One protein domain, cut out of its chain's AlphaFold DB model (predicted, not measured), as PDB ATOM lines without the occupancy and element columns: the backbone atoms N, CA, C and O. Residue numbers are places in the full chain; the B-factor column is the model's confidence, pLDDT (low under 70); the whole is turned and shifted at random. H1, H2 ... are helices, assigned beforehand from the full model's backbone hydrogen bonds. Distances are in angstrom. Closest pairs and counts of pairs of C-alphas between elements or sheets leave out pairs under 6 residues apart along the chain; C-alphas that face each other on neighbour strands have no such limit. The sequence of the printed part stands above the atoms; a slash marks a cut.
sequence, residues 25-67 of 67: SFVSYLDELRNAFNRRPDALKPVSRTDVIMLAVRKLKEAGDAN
ATOM      1  N   SER A  25     118.021 156.450 186.147       95.50
ATOM      2  CA  SER A  25     118.809 155.391 186.794       95.50
ATOM      3  C   SER A  25     118.421 153.989 186.319       95.50
ATOM      4  O   SER A  25     119.287 153.149 186.089       95.50
ATOM      5  N   PHE A  26     117.124 153.742 186.114       91.75
ATOM      6  CA  PHE A  26     116.643 152.467 185.590       91.75
ATOM      7  C   PHE A  26     117.017 152.286 184.118       91.75
ATOM      8  O   PHE A  26     117.384 151.190 183.706       91.75
ATOM      9  N   VAL A  27     116.983 153.361 183.323       90.94
ATOM     10  CA  VAL A  27     117.441 153.316 181.926       90.94
ATOM     11  C   VAL A  27     118.929 152.966 181.855       90.94
ATOM     12  O   VAL A  27     119.295 152.095 181.066       90.94
ATOM     13  N   SER A  28     119.762 153.569 182.709       94.38
ATOM     14  CA  SER A  28     121.187 153.224 182.816       94.38
ATOM     15  C   SER A  28     121.386 151.753 183.177       94.38
ATOM     16  O   SER A  28     122.160 151.055 182.527       94.38
ATOM     17  N   TYR A  29     120.619 151.246 184.143       93.25
ATOM     18  CA  TYR A  29     120.667 149.837 184.529       93.25
ATOM     19  C   TYR A  29     120.280 148.891 183.375       93.25
ATOM     20  O   TYR A  29     120.946 147.884 183.130       93.25
ATOM     21  N   LEU A  30     119.240 149.228 182.599       92.00
ATOM     22  CA  LEU A  30     118.866 148.457 181.407       92.00
ATOM     23  C   LEU A  30     119.972 148.452 180.344       92.00
ATOM     24  O   LEU A  30     120.154 147.442 179.662       92.00
ATOM     25  N   ASP A  31     120.706 149.555 180.189       92.69
ATOM     26  CA  ASP A  31     121.850 149.626 179.278       92.69
ATOM     27  C   ASP A  31     123.022 148.762 179.739       92.69
ATOM     28  O   ASP A  31     123.627 148.077 178.913       92.69
ATOM     29  N   GLU A  32     123.321 148.743 181.038       93.56
ATOM     30  CA  GLU A  32     124.336 147.855 181.611       93.56
ATOM     31  C   GLU A  32     124.002 146.386 181.343       93.56
ATOM     32  O   GLU A  32     124.840 145.649 180.817       93.56
ATOM     33  N   LEU A  33     122.753 145.981 181.602       90.06
ATOM     34  CA  LEU A  33     122.276 144.627 181.314       90.06
ATOM     35  C   LEU A  33     122.362 144.302 179.823       90.06
ATOM     36  O   LEU A  33     122.906 143.265 179.442       90.06
ATOM     37  N   ARG A  34     121.874 145.200 178.960       90.88
ATOM     38  CA  ARG A  34     121.950 145.046 177.501       90.88
ATOM     39  C   ARG A  34     123.393 144.840 177.043       90.88
ATOM     40  O   ARG A  34     123.670 143.950 176.241       90.88
ATOM     41  N   ASN A  35     124.319 145.651 177.549       90.81
ATOM     42  CA  ASN A  35     125.734 145.552 177.209       90.81
ATOM     43  C   ASN A  35     126.335 144.234 177.715       90.81
ATOM     44  O   ASN A  35     127.106 143.613 176.989       90.81
ATOM     45  N   ALA A  36     125.958 143.767 178.908       89.00
ATOM     46  CA  ALA A  36     126.391 142.472 179.428       89.00
ATOM     47  C   ALA A  36     125.926 141.300 178.543       89.00
ATOM     48  O   ALA A  36     126.718 140.399 178.269       89.00
ATOM     49  N   PHE A  37     124.688 141.335 178.036       86.12
ATOM     50  CA  PHE A  37     124.190 140.328 177.089       86.12
ATOM     51  C   PHE A  37     124.926 140.365 175.745       86.12
ATOM     52  O   PHE A  37     125.236 139.313 175.199       86.12
ATOM     53  N   ASN A  38     125.250 141.554 175.237       85.81
ATOM     54  CA  ASN A  38     125.923 141.713 173.944       85.81
ATOM     55  C   ASN A  38     127.434 141.444 173.980       85.81
ATOM     56  O   ASN A  38     128.044 141.281 172.930       85.81
ATOM     57  N   ARG A  39     128.054 141.390 175.164       83.12
ATOM     58  CA  ARG A  39     129.468 140.999 175.314       83.12
ATOM     59  C   ARG A  39     129.712 139.513 175.061       83.12
ATOM     60  O   ARG A  39     130.864 139.109 174.949       83.12
ATOM     61  N   ARG A  40     128.654 138.703 175.013       73.00
ATOM     62  CA  ARG A  40     128.744 137.270 174.749       73.00
ATOM     63  C   ARG A  40     129.077 137.042 173.267       73.00
ATOM     64  O   ARG A  40     128.251 137.384 172.422       73.00
ATOM     65  N   PRO A  41     130.265 136.497 172.933       66.31
ATOM     66  CA  PRO A  41     130.692 136.290 171.545       66.31
ATOM     67  C   PRO A  41     129.831 135.253 170.800       66.31
ATOM     68  O   PRO A  41     129.931 135.121 169.586       66.31
ATOM     69  N   ASP A  42     128.972 134.535 171.523       70.06
ATOM     70  CA  ASP A  42     127.997 133.560 171.038       70.06
ATOM     71  C   ASP A  42     126.625 134.162 170.669       70.06
ATOM     72  O   ASP A  42     125.754 133.457 170.154       70.06
ATOM     73  N   ALA A  43     126.396 135.461 170.899       64.44
ATOM     74  CA  ALA A  43     125.116 136.092 170.600       64.44
ATOM     75  C   ALA A  43     124.942 136.312 169.086       64.44
ATOM     76  O   ALA A  43     125.387 137.311 168.526       64.44
ATOM     77  N   LEU A  44     124.207 135.406 168.428       68.94
ATOM     78  CA  LEU A  44     123.870 135.479 166.994       68.94
ATOM     79  C   LEU A  44     123.132 136.776 166.589       68.94
ATOM     80  O   LEU A  44     122.991 137.062 165.402       68.94
ATOM     81  N   LYS A  45     122.618 137.544 167.563       78.44
ATOM     82  CA  LYS A  45     121.948 138.831 167.347       78.44
ATOM     83  C   LYS A  45     122.162 139.805 168.516       78.44
ATOM     84  O   LYS A  45     122.133 139.370 169.670       78.44
ATOM     85  N   PRO A  46     122.285 141.118 168.244       82.50
ATOM     86  CA  PRO A  46     122.326 142.135 169.286       82.50
ATOM     87  C   PRO A  46     120.986 142.208 170.033       82.50
ATOM     88  O   PRO A  46     119.915 142.283 169.430       82.50
ATOM     89  N   VAL A  47     121.057 142.203 171.360       87.69
ATOM     90  CA  VAL A  47     119.932 142.346 172.288       87.69
ATOM     91  C   VAL A  47     119.594 143.828 172.455       87.69
ATOM     92  O   VAL A  47     120.477 144.656 172.708       87.69
ATOM     93  N   SER A  48     118.311 144.176 172.327       90.69
ATOM     94  CA  SER A  48     117.790 145.531 172.541       90.69
ATOM     95  C   SER A  48     117.306 145.751 173.981       90.69
ATOM     96  O   SER A  48     117.070 144.802 174.726       90.69
ATOM     97  N   ARG A  49     117.080 147.013 174.382       89.19
ATOM     98  CA  ARG A  49     116.453 147.325 175.686       89.19
ATOM     99  C   ARG A  49     115.075 146.669 175.826       89.19
ATOM    100  O   ARG A  49     114.728 146.195 176.900       89.19
ATOM    101  N   THR A  50     114.305 146.615 174.739       89.81
ATOM    102  CA  THR A  50     112.990 145.962 174.722       89.81
ATOM    103  C   THR A  50     113.107 144.470 175.001       89.81
ATOM    104  O   THR A  50     112.307 143.947 175.768       89.81
ATOM    105  N   ASP A  51     114.114 143.791 174.450       89.94
ATOM    106  CA  ASP A  51     114.336 142.366 174.716       89.94
ATOM    107  C   ASP A  51     114.670 142.117 176.191       89.94
ATOM    108  O   ASP A  51     114.121 141.197 176.797       89.94
ATOM    109  N   VAL A  52     115.504 142.976 176.791       90.56
ATOM    110  CA  VAL A  52     115.820 142.928 178.229       90.56
ATOM    111  C   VAL A  52     114.553 143.116 179.070       90.56
ATOM    112  O   VAL A  52     114.299 142.332 179.983       90.56
ATOM    113  N   ILE A  53     113.718 144.105 178.737       91.62
ATOM    114  CA  ILE A  53     112.445 144.352 179.435       91.62
ATOM    115  C   ILE A  53     111.509 143.146 179.302       91.62
ATOM    116  O   ILE A  53     110.949 142.685 180.292       91.62
ATOM    117  N   MET A  54     111.354 142.599 178.097       91.44
ATOM    118  CA  MET A  54     110.492 141.438 177.856       91.44
ATOM    119  C   MET A  54     110.975 140.194 178.609       91.44
ATOM    120  O   MET A  54     110.153 139.418 179.104       91.44
ATOM    121  N   LEU A  55     112.292 140.007 178.728       90.69
ATOM    122  CA  LEU A  55     112.878 138.945 179.540       90.69
ATOM    123  C   LEU A  55     112.560 139.144 181.027       90.69
ATOM    124  O   LEU A  55     112.134 138.196 181.684       90.69
ATOM    125  N   ALA A  56     112.711 140.367 181.542       89.88
ATOM    126  CA  ALA A  56     112.384 140.690 182.928       89.88
ATOM    127  C   ALA A  56     110.897 140.444 183.234       89.88
ATOM    128  O   ALA A  56     110.572 139.781 184.216       89.88
ATOM    129  N   VAL A  57     109.991 140.883 182.353       90.50
ATOM    130  CA  VAL A  57     108.545 140.625 182.477       90.50
ATOM    131  C   VAL A  57     108.251 139.125 182.505       90.50
ATOM    132  O   VAL A  57     107.457 138.670 183.327       90.50
ATOM    133  N   ARG A  58     108.906 138.337 181.645       92.06
ATOM    134  CA  ARG A  58     108.752 136.877 181.646       92.06
ATOM    135  C   ARG A  58     109.190 136.268 182.978       92.06
ATOM    136  O   ARG A  58     108.466 135.442 183.518       92.06
ATOM    137  N   LYS A  59     110.329 136.703 183.517       89.94
ATOM    138  CA  LYS A  59     110.842 136.217 184.804       89.94
ATOM    139  C   LYS A  59     109.932 136.563 185.974       89.94
ATOM    140  O   LYS A  59     109.697 135.711 186.821       89.94
ATOM    141  N   LEU A  60     109.372 137.770 185.989       89.81
ATOM    142  CA  LEU A  60     108.382 138.163 186.993       89.81
ATOM    143  C   LEU A  60     107.106 137.323 186.892       89.81
ATOM    144  O   LEU A  60     106.558 136.933 187.916       89.81
ATOM    145  N   LYS A  61     106.660 136.996 185.672       91.25
ATOM    146  CA  LYS A  61     105.521 136.096 185.466       91.25
ATOM    147  C   LYS A  61     105.802 134.688 185.999       91.25
ATOM    148  O   LYS A  61     104.965 134.156 186.708       91.25
ATOM    149  N   GLU A  62     106.961 134.110 185.682       91.19
ATOM    150  CA  GLU A  62     107.378 132.792 186.198       91.19
ATOM    151  C   GLU A  62     107.427 132.780 187.736       91.19
ATOM    152  O   GLU A  62     106.935 131.851 188.364       91.19
ATOM    153  N   ALA A  63     107.971 133.837 188.348       88.19
ATOM    154  CA  ALA A  63     108.034 133.965 189.803       88.19
ATOM    155  C   ALA A  63     106.656 134.174 190.458       88.19
ATOM    156  O   ALA A  63     106.466 133.779 191.605       88.19
ATOM    157  N   GLY A  64     105.714 134.810 189.756       80.44
ATOM    158  CA  GLY A  64     104.342 135.013 190.221       80.44
ATOM    159  C   GLY A  64     103.417 133.811 190.009       80.44
ATOM    160  O   GLY A  64     102.433 133.705 190.718       80.44
ATOM    161  N   ASP A  65     103.716 132.926 189.054       82.00
ATOM    162  CA  ASP A  65     102.980 131.668 188.813       82.00
ATOM    163  C   ASP A  65     103.410 130.549 189.782       82.00
ATOM    164  O   ASP A  65     102.660 129.615 190.044       82.00
ATOM    165  N   ALA A  66     104.630 130.652 190.323       66.12
ATOM    166  CA  ALA A  66     105.183 129.734 191.319       66.12
ATOM    167  C   ALA A  66     104.883 130.129 192.782       66.12
ATOM    168  O   ALA A  66     105.248 129.376 193.685       66.12
ATOM    169  N   ASN A  67     104.276 131.300 193.012       53.84
ATOM    170  CA  ASN A  67     103.802 131.780 194.319       53.84
ATOM    171  C   ASN A  67     102.283 131.644 194.422       53.84
ATOM    172  O   ASN A  67     101.805 131.413 195.553       53.84
TER     173      ASN A  67
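Overview. This is residues 25 to 67 of the 67 residues of an uncharacterized protein of Actinomycetales bacterium (UniProt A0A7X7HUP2). The longest helix, H2, sticks out as a long arm from the side of a second helix, H1, its first turns packing on the middle of H1 so that the two make a rough T. Residues 39 to 45 of the link between them stick out as a loop. The printed part has 43 residues with two named helices, H1 then H2, and no named strand: all helix. It is loose, with a radius of gyration of the C-alphas of 12.0 A, and flat, spanning 35 by 27 by 13 A.

Along the chain. H2, residues 49 to 65, is 24.5 A long, from C-alpha 49 at (116.453, 147.325, 175.686) to C-alpha 65 at (102.980, 131.668, 188.813). H1, residues 25 to 38, is 20.1 A long and begins at C-alpha 25, (118.809, 155.391, 186.794).

Arrangement. H2 touches H1 with residues 49 to 53 alone, and H1 touches H2 with residues 30 to 34 alone. The closest C-alphas are those of Arg 49 and Arg 34, 6.2 A apart. Their lines stand about perpendicular, at 82 degrees. In H1 and H2 every O i to N i+4 pair is within hydrogen-bond range.

Size, cuts and confidence. The C-alphas farthest apart, of Pro 41 and Asn 67, are 35.5 A apart. Residues 54 to 67 stand free. The printed part has no cut, and the link from H1 to H2 is short. Mean pLDDT of the printed part is 85.6; residues 41, 43 to 44 and 66 to 67 are under 70.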